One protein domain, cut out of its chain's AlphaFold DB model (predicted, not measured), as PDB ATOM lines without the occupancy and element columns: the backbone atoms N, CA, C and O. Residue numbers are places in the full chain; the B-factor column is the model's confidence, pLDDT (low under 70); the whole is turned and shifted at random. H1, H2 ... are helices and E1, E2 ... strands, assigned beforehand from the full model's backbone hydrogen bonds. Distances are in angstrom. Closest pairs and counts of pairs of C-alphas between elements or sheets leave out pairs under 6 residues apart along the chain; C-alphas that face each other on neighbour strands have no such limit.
ATOM      1  N   LEU A   5     196.690 189.385 206.456       55.66
ATOM      2  CA  LEU A   5     197.701 190.196 207.123       55.66
ATOM      3  C   LEU A   5     198.393 191.043 206.053       55.66
ATOM      4  O   LEU A   5     199.165 190.536 205.254       55.66
ATOM      5  N   SER A   6     198.085 192.337 206.001       58.44
ATOM      6  CA  SER A   6     198.713 193.255 205.039       58.44
ATOM      7  C   SER A   6     200.181 193.514 205.380       58.44
ATOM      8  O   SER A   6     200.993 193.779 204.497       58.44
ATOM      9  N   LYS A   7     200.511 193.449 206.677       63.75
ATOM     10  CA  LYS A   7     201.852 193.697 207.191       63.75
ATOM     11  C   LYS A   7     202.107 192.903 208.466       63.75
ATOM     12  O   LYS A   7     201.326 193.001 209.410       63.75
ATOM     13  N   LEU A   8     203.198 192.144 208.500       70.56
ATOM     14  CA  LEU A   8     203.705 191.502 209.715       70.56
ATOM     15  C   LEU A   8     205.010 192.202 210.109       70.56
ATOM     16  O   LEU A   8     205.808 192.559 209.244       70.56
ATOM     17  N   VAL A   9     205.201 192.433 211.408       75.94
ATOM     18  CA  VAL A   9     206.450 192.969 211.958       75.94
ATOM     19  C   VAL A   9     206.942 192.003 213.021       75.94
ATOM     20  O   VAL A   9     206.252 191.783 214.017       75.94
ATOM     21  N   LYS A  10     208.119 191.416 212.810       81.19
ATOM     22  CA  LYS A  10     208.808 190.604 213.816       81.19
ATOM     23  C   LYS A  10     209.985 191.401 214.358       81.19
ATOM     24  O   LYS A  10     210.788 191.900 213.580       81.19
ATOM     25  N   ILE A  11     210.071 191.512 215.679       83.81
ATOM     26  CA  ILE A  11     211.218 192.102 216.368       83.81
ATOM     27  C   ILE A  11     211.990 190.957 217.022       83.81
ATOM     28  O   ILE A  11     211.391 190.130 217.716       83.81
ATOM     29  N   ILE A  12     213.286 190.887 216.746       85.44
ATOM     30  CA  ILE A  12     214.243 189.982 217.389       85.44
ATOM     31  C   ILE A  12     215.228 190.865 218.145       85.44
ATOM     32  O   ILE A  12     215.676 191.875 217.603       85.44
ATOM     33  N   GLU A  13     215.533 190.515 219.388       86.75
ATOM     34  CA  GLU A  13     216.406 191.290 220.265       86.75
ATOM     35  C   GLU A  13     217.508 190.382 220.796       86.75
ATOM     36  O   GLU A  13     217.229 189.277 221.256       86.75
ATOM     37  N   SER A  14     218.756 190.840 220.747       87.56
ATOM     38  CA  SER A  14     219.883 190.075 221.267       87.56
ATOM     39  C   SER A  14     220.974 190.972 221.841       87.56
ATOM     40  O   SER A  14     221.122 192.139 221.469       87.56
ATOM     41  N   ALA A  15     221.752 190.421 222.772       85.56
ATOM     42  CA  ALA A  15     222.861 191.118 223.417       85.56
ATOM     43  C   ALA A  15     224.071 191.279 222.481       85.56
ATOM     44  O   ALA A  15     224.898 192.168 222.689       85.56
ATOM     45  N   THR A  16     224.178 190.447 221.440       86.81
ATOM     46  CA  THR A  16     225.278 190.491 220.473       86.81
ATOM     47  C   THR A  16     224.773 190.551 219.033       86.81
ATOM     48  O   THR A  16     223.712 190.028 218.698       86.81
ATOM     49  N   VAL A  17     225.559 191.181 218.152       85.12
ATOM     50  CA  VAL A  17     225.244 191.253 216.714       85.12
ATOM     51  C   VAL A  17     225.225 189.857 216.084       85.12
ATOM     52  O   VAL A  17     224.330 189.551 215.307       85.12
ATOM     53  N   ALA A  18     226.173 188.992 216.458       87.25
ATOM     54  CA  ALA A  18     226.301 187.653 215.884       87.25
ATOM     55  C   ALA A  18     225.100 186.748 216.212       87.25
ATOM     56  O   ALA A  18     224.625 186.006 215.352       87.25
ATOM     57  N   GLU A  19     224.587 186.810 217.443       88.69
ATOM     58  CA  GLU A  19     223.374 186.078 217.827       88.69
ATOM     59  C   GLU A  19     222.140 186.653 217.129       88.69
ATOM     60  O   GLU A  19     221.326 185.886 216.618       88.69
ATOM     61  N   LEU A  20     222.042 187.983 217.021       89.50
ATOM     62  CA  LEU A  20     220.943 188.629 216.310       89.50
ATOM     63  C   LEU A  20     220.883 188.204 214.837       89.50
ATOM     64  O   LEU A  20     219.809 187.863 214.345       89.50
ATOM     65  N   GLU A  21     222.014 188.212 214.132       87.06
ATOM     66  CA  GLU A  21     222.093 187.774 212.734       87.06
ATOM     67  C   GLU A  21     221.701 186.301 212.589       87.06
ATOM     68  O   GLU A  21     220.947 185.943 211.682       87.06
ATOM     69  N   LYS A  22     222.156 185.444 213.510       90.31
ATOM     70  CA  LYS A  22     221.820 184.017 213.509       90.31
ATOM     71  C   LYS A  22     220.323 183.780 213.706       90.31
ATOM     72  O   LYS A  22     219.729 183.019 212.946       90.31
ATOM     73  N   GLU A  23     219.714 184.416 214.703       87.94
ATOM     74  CA  GLU A  23     218.276 184.289 214.972       87.94
ATOM     75  C   GLU A  23     217.431 184.877 213.842       87.94
ATOM     76  O   GLU A  23     216.418 184.295 213.450       87.94
ATOM     77  N   THR A  24     217.878 185.997 213.272       86.50
ATOM     78  CA  THR A  24     217.216 186.625 212.128       86.50
ATOM     79  C   THR A  24     217.231 185.704 210.917       86.50
ATOM     80  O   THR A  24     216.175 185.439 210.351       86.50
ATOM     81  N   ASN A  25     218.385 185.137 210.562       85.12
ATOM     82  CA  ASN A  25     218.489 184.203 209.442       85.12
ATOM     83  C   ASN A  25     217.666 182.925 209.669       85.12
ATOM     84  O   ASN A  25     216.943 182.510 208.767       85.12
ATOM     85  N   ALA A  26     217.687 182.348 210.875       86.75
ATOM     86  CA  ALA A  26     216.870 181.174 211.202       86.75
ATOM     87  C   ALA A  26     215.361 181.447 211.055       86.75
ATOM     88  O   ALA A  26     214.598 180.607 210.570       86.75
ATOM     89  N   PHE A  27     214.914 182.647 211.439       83.19
ATOM     90  CA  PHE A  27     213.529 183.057 211.238       83.19
ATOM     91  C   PHE A  27     213.193 183.236 209.751       83.19
ATOM     92  O   PHE A  27     212.143 182.773 209.306       83.19
ATOM     93  N   LEU A  28     214.085 183.858 208.973       79.88
ATOM     94  CA  LEU A  28     213.915 184.033 207.525       79.88
ATOM     95  C   LEU A  28     213.869 182.695 206.765       79.88
ATOM     96  O   LEU A  28     213.125 182.570 205.796       79.88
ATOM     97  N   GLU A  29     214.607 181.679 207.216       82.88
ATOM     98  CA  GLU A  29     214.530 180.324 206.655       82.88
ATOM     99  C   GLU A  29     213.181 179.649 206.946       82.88
ATOM    100  O   GLU A  29     212.639 178.960 206.083       82.88
ATOM    101  N   THR A  30     212.610 179.884 208.133       77.62
ATOM    102  CA  THR A  30     211.349 179.258 208.577       77.62
ATOM    103  C   THR A  30     210.150 179.702 207.738       77.62
ATOM    104  O   THR A  30     209.270 178.912 207.416       77.62
ATOM    105  N   ILE A  31     210.109 180.980 207.380       73.12
ATOM    106  CA  ILE A  31     208.992 181.590 206.646       73.12
ATOM    107  C   ILE A  31     209.082 181.385 205.128       73.12
ATOM    108  O   ILE A  31     208.115 181.651 204.414       73.12
ATOM    109  N   GLY A  32     210.233 180.909 204.638       63.25
ATOM    110  CA  GLY A  32     210.523 180.745 203.219       63.25
ATOM    111  C   GLY A  32     210.646 182.078 202.467       63.25
ATOM    112  O   GLY A  32     209.958 183.059 202.742       63.25
ATOM    113  N   PHE A  33     211.495 182.113 201.437       56.75
ATOM    114  CA  PHE A  33     211.737 183.286 200.576       56.75
ATOM    115  C   PHE A  33     210.520 183.749 199.738       56.75
ATOM    116  O   PHE A  33     210.675 184.541 198.812       56.75
ATOM    117  N   ALA A  34     209.308 183.255 200.016       57.28
ATOM    118  CA  ALA A  34     208.091 183.579 199.269       57.28
ATOM    119  C   ALA A  34     207.634 185.039 199.453       57.28
ATOM    120  O   ALA A  34     206.855 185.548 198.651       57.28
ATOM    121  N   TYR A  35     208.139 185.721 200.479       62.91
ATOM    122  CA  TYR A  35     207.855 187.122 200.768       62.91
ATOM    123  C   TYR A  35     209.161 187.906 200.727       62.91
ATOM    124  O   TYR A  35     210.147 187.437 201.283       62.91
ATOM    125  N   LEU A  36     209.168 189.089 200.100       62.75
ATOM    126  CA  LEU A  36     210.287 190.034 200.173       62.75
ATOM    127  C   LEU A  36     210.335 190.612 201.600       62.75
ATOM    128  O   LEU A  36     209.505 191.472 201.919       62.75
ATOM    129  N   PRO A  37     211.242 190.143 202.479       70.81
ATOM    130  CA  PRO A  37     211.325 190.628 203.845       70.81
ATOM    131  C   PRO A  37     212.218 191.870 203.858       70.81
ATOM    132  O   PRO A  37     213.375 191.812 203.444       70.81
ATOM    133  N   ASP A  38     211.707 192.994 204.352       79.38
ATOM    134  CA  ASP A  38     212.557 194.147 204.658       79.38
ATOM    135  C   ASP A  38     213.085 193.994 206.086       79.38
ATOM    136  O   ASP A  38     212.310 193.984 207.041       79.38
ATOM    137  N   VAL A  39     214.399 193.824 206.238       82.50
ATOM    138  CA  VAL A  39     215.044 193.625 207.540       82.50
ATOM    139  C   VAL A  39     215.822 194.876 207.915       82.50
ATOM    140  O   VAL A  39     216.785 195.253 207.249       82.50
ATOM    141  N   GLN A  40     215.443 195.496 209.027       86.50
ATOM    142  CA  GLN A  40     216.112 196.668 209.575       86.50
ATOM    143  C   GLN A  40     216.809 196.319 210.884       86.50
ATOM    144  O   GLN A  40     216.159 196.015 211.883       86.50
ATOM    145  N   TYR A  41     218.132 196.438 210.899       85.50
ATOM    146  CA  TYR A  41     218.937 196.267 212.103       85.50
ATOM    147  C   TYR A  41     219.151 197.609 212.799       85.50
ATOM    148  O   TYR A  41     219.547 198.591 212.167       85.50
ATOM    149  N   ARG A  42     218.896 197.667 214.110       86.62
ATOM    150  CA  ARG A  42     219.112 198.864 214.928       86.62
ATOM    151  C   ARG A  42     219.702 198.509 216.292       86.62
ATOM    152  O   ARG A  42     219.126 197.677 216.996       86.62
ATOM    153  N   PRO A  43     220.799 199.156 216.712       86.88
ATOM    154  CA  PRO A  43     221.223 199.123 218.101       86.88
ATOM    155  C   PRO A  43     220.323 200.037 218.947       86.88
ATOM    156  O   PRO A  43     220.000 201.157 218.553       86.88
ATOM    157  N   ILE A  44     219.944 199.563 220.127       85.44
ATOM    158  CA  ILE A  44     219.212 200.293 221.157       85.44
ATOM    159  C   ILE A  44     220.131 200.410 222.371       85.44
ATOM    160  O   ILE A  44     220.539 199.415 222.969       85.44
ATOM    161  N   GLN A  45     220.465 201.642 222.745       84.62
ATOM    162  CA  GLN A  45     221.225 201.902 223.962       84.62
ATOM    163  C   GLN A  45     220.285 201.771 225.165       84.62
ATOM    164  O   GLN A  45     219.307 202.509 225.277       84.62
ATOM    165  N   THR A  46     220.573 200.838 226.067       81.06
ATOM    166  CA  THR A  46     219.815 200.635 227.308       81.06
ATOM    167  C   THR A  46     220.691 200.940 228.520       81.06
ATOM    168  O   THR A  46     221.915 201.033 228.420       81.06
ATOM    169  N   VAL A  47     220.071 201.046 229.696       83.88
ATOM    170  CA  VAL A  47     220.790 201.220 230.972       83.88
ATOM    171  C   VAL A  47     221.688 200.028 231.333       83.88
ATOM    172  O   VAL A  47     222.588 200.181 232.152       83.88
ATOM    173  N   MET A  48     221.470 198.862 230.713       79.62
ATOM    174  CA  MET A  48     222.238 197.629 230.938       79.62
ATOM    175  C   MET A  48     223.311 197.381 229.863       79.62
ATOM    176  O   MET A  48     224.062 196.415 229.969       79.62
ATOM    177  N   GLY A  49     223.396 198.227 228.829       82.50
ATOM    178  CA  GLY A  49     224.298 198.048 227.688       82.50
ATOM    179  C   GLY A  49     223.606 198.243 226.338       82.50
ATOM    180  O   GLY A  49     222.492 198.765 226.261       82.50
ATOM    181  N   THR A  50     224.269 197.841 225.256       83.44
ATOM    182  CA  THR A  50     223.709 197.910 223.897       83.44
ATOM    183  C   THR A  50     222.914 196.646 223.599       83.44
ATOM    184  O   THR A  50     223.471 195.553 223.622       83.44
ATOM    185  N   LEU A  51     221.629 196.799 223.296       86.31
ATOM    186  CA  LEU A  51     220.774 195.734 222.781       86.31
ATOM    187  C   LEU A  51     220.691 195.875 221.263       86.31
ATOM    188  O   LEU A  51     220.407 196.959 220.761       86.31
ATOM    189  N   TYR A  52     220.929 194.811 220.512       87.44
ATOM    190  CA  TYR A  52     220.771 194.833 219.063       87.44
ATOM    191  C   TYR A  52     219.395 194.294 218.706       87.44
ATOM    192  O   TYR A  52     218.967 193.271 219.233       87.44
ATOM    193  N   THR A  53     218.704 194.987 217.808       88.06
ATOM    194  CA  THR A  53     217.358 194.611 217.378       88.06
ATOM    195  C   THR A  53     217.292 194.465 215.869       88.06
ATOM    196  O   THR A  53     217.897 195.252 215.140       88.06
ATOM    197  N   ALA A  54     216.562 193.460 215.400       86.62
ATOM    198  CA  ALA A  54     216.221 193.271 213.999       86.62
ATOM    199  C   ALA A  54     214.704 193.379 213.863       86.62
ATOM    200  O   ALA A  54     213.962 192.641 214.511       86.62
ATOM    201  N   MET A  55     214.245 194.314 213.037       87.00
ATOM    202  CA  MET A  55     212.842 194.459 212.667       87.00
ATOM    203  C   MET A  55     212.652 193.894 211.271       87.00
ATOM    204  O   MET A  55     213.226 194.402 210.315       87.00
ATOM    205  N   ILE A  56     211.836 192.861 211.161       84.38
ATOM    206  CA  ILE A  56     211.546 192.189 209.902       84.38
ATOM    207  C   ILE A  56     210.128 192.567 209.505       84.38
ATOM    208  O   ILE A  56     209.170 192.248 210.214       84.38
ATOM    209  N   PHE A  57     210.007 193.269 208.388       77.88
ATOM    210  CA  PHE A  57     208.755 193.711 207.808       77.88
ATOM    211  C   PHE A  57     208.376 192.806 206.645       77.88
ATOM    212  O   PHE A  57     209.148 192.597 205.711       77.88
ATOM    213  N   PHE A  58     207.138 192.339 206.676       75.06
ATOM    214  CA  PHE A  58     206.533 191.589 205.589       75.06
ATOM    215  C   PHE A  58     205.518 192.481 204.908       75.06
ATOM    216  O   PHE A  58     204.531 192.847 205.540       75.06
ATOM    217  N   ASN A  59     205.745 192.823 203.645       64.12
ATOM    218  CA  ASN A  59     204.710 193.421 202.816       64.12
ATOM    219  C   ASN A  59     204.092 192.316 201.970       64.12
ATOM    220  O   ASN A  59     204.737 191.737 201.100       64.12
ATOM    221  N   SER A  60     202.831 192.021 202.246       57.84
ATOM    222  CA  SER A  60     202.030 191.169 201.387       57.84
ATOM    223  C   SER A  60     201.274 192.052 200.416       57.84
ATOM    224  O   SER A  60     200.241 192.625 200.759       57.84
ATOM    225  N   GLU A  61     201.807 192.186 199.205       54.38
ATOM    226  CA  GLU A  61     201.004 192.679 198.080       54.38
ATOM    227  C   GLU A  61     199.950 191.627 197.673       54.38
ATOM    228  O   GLU A  61     198.845 191.989 197.271       54.38
ATOM    229  N   ASP A  62     200.217 190.340 197.935       51.88
ATOM    230  CA  ASP A  62     199.286 189.218 197.771       51.88
ATOM    231  C   ASP A  62     199.076 188.482 199.105       51.88
ATOM    232  O   ASP A  62     200.005 187.906 199.667       51.88
ATOM    233  N   GLY A  63     197.861 188.571 199.657       51.66
ATOM    234  CA  GLY A  63     197.490 188.277 201.053       51.66
ATOM    235  C   GLY A  63     198.204 187.120 201.777       51.66
ATOM    236  O   GLY A  63     197.896 185.957 201.526       51.66
ATOM    237  N   LEU A  64     199.012 187.458 202.792       55.56
ATOM    238  CA  LEU A  64     199.510 186.546 203.826       55.56
ATOM    239  C   LEU A  64     198.316 185.939 204.560       55.56
ATOM    240  O   LEU A  64     197.483 186.664 205.126       55.56
ATOM    241  N   LYS A  65     198.235 184.608 204.578       54.69
ATOM    242  CA  LYS A  65     197.273 183.889 205.408       54.69
ATOM    243  C   LYS A  65     197.965 183.515 206.710       54.69
ATOM    244  O   LYS A  65     199.055 182.963 206.720       54.69
ATOM    245  N   GLN A  66     197.305 183.787 207.833       52.84
ATOM    246  CA  GLN A  66     197.808 183.458 209.175       52.84
ATOM    247  C   GLN A  66     198.215 181.975 209.335       52.84
ATOM    248  O   GLN A  66     199.063 181.660 210.163       52.84
ATOM    249  N   SER A  67     197.636 181.076 208.529       57.16
ATOM    250  CA  SER A  67     197.962 179.646 208.483       57.16
ATOM    251  C   SER A  67     199.412 179.341 208.107       57.16
ATOM    252  O   SER A  67     199.912 178.303 208.516       57.16
ATOM    253  N   ASP A  68     200.078 180.230 207.371       58.31
ATOM    254  CA  ASP A  68     201.433 179.992 206.859       58.31
ATOM    255  C   ASP A  68     202.509 180.165 207.952       58.31
ATOM    256  O   ASP A  68     203.657 179.784 207.757       58.31
ATOM    257  N   PHE A  69     202.135 180.704 209.120       55.44
ATOM    258  CA  PHE A  69     203.035 180.948 210.260       55.44
ATOM    259  C   PHE A  69     202.747 180.066 211.483       55.44
ATOM    260  O   PHE A  69     203.464 180.165 212.475       55.44
TER     261      PHE A  69
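Overview. This is residues 5 to 69 of the 71 residues of an uncharacterized protein of Mucilaginibacter oryzae (UniProt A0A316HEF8). A long, twisted sheet of three strands has one helix, H1, packed along one of its faces, while the other face is bare of helices. The tip of the hairpin E2 and E3 lies at one end of this rod, and E3 bends near the other end, leading into the short helix H2. The 65 printed residues run E1, H1, E2, E3, H2; the sheet's order is E1, E3, E2, all antiparallel, and the class is mixed, helices and strands. The whole is only just loose, close to compact, with a radius of gyration of the C-alphas of 13.1 A and spans of 40 by 19 by 17 A.

Along the chain. E3, residues 49 to 65, is 37.8 A long and bends by 115 degrees at residue 62. E1, residues 5 to 14, is 26.3 A long and begins at C-alpha 5 (197.701, 190.196, 207.123). E2, residues 37 to 46, is 26.9 A long. H1, residues 17 to 31, is 21.4 A long. H2, residues 66 to 69, is 5.9 A long and ends at C-alpha 69 (203.035, 180.948, 210.260).

Arrangement. Inner strand E3 is antiparallel to E1 at 161 degrees, with N 10 and O 56 2.9 A apart, within hydrogen-bond range. E3 is antiparallel to E2 at 156 degrees, with N 44 and O 51 at 2.7 A, also within range. E1, H1 and E2 form a split strand-helix-strand unit, two strands running the same way with E3 between them, and its crossover is right-handed. H1 is on the sheet, in two layers, one helix layer over one sheet; its height over the sheet is 8.6 A. It lies over E1 and E3, along the strands, at 21 degrees to E1 on the local plane. The closest C-alphas of H1 and E3 are those of Val 17 and Tyr 52, 6.2 A apart. H2 is not on the sheet; it is close to H1 but not clearly touching, the closest C-alphas being Ile 31 and Phe 69 at 7.0 A. In H1 every O i to N i+4 pair is within hydrogen-bond range; H2 is too short for such a pair.

Size, cuts and confidence. The two C-alphas farthest apart, those of Val 47 and Asp 62, are 41.3 A apart. The printed part has no cut, and its four links are tight. Mean pLDDT of the printed part is 76.0; residues 5 to 7, 32 to 36 and 59 to 69 are under 70.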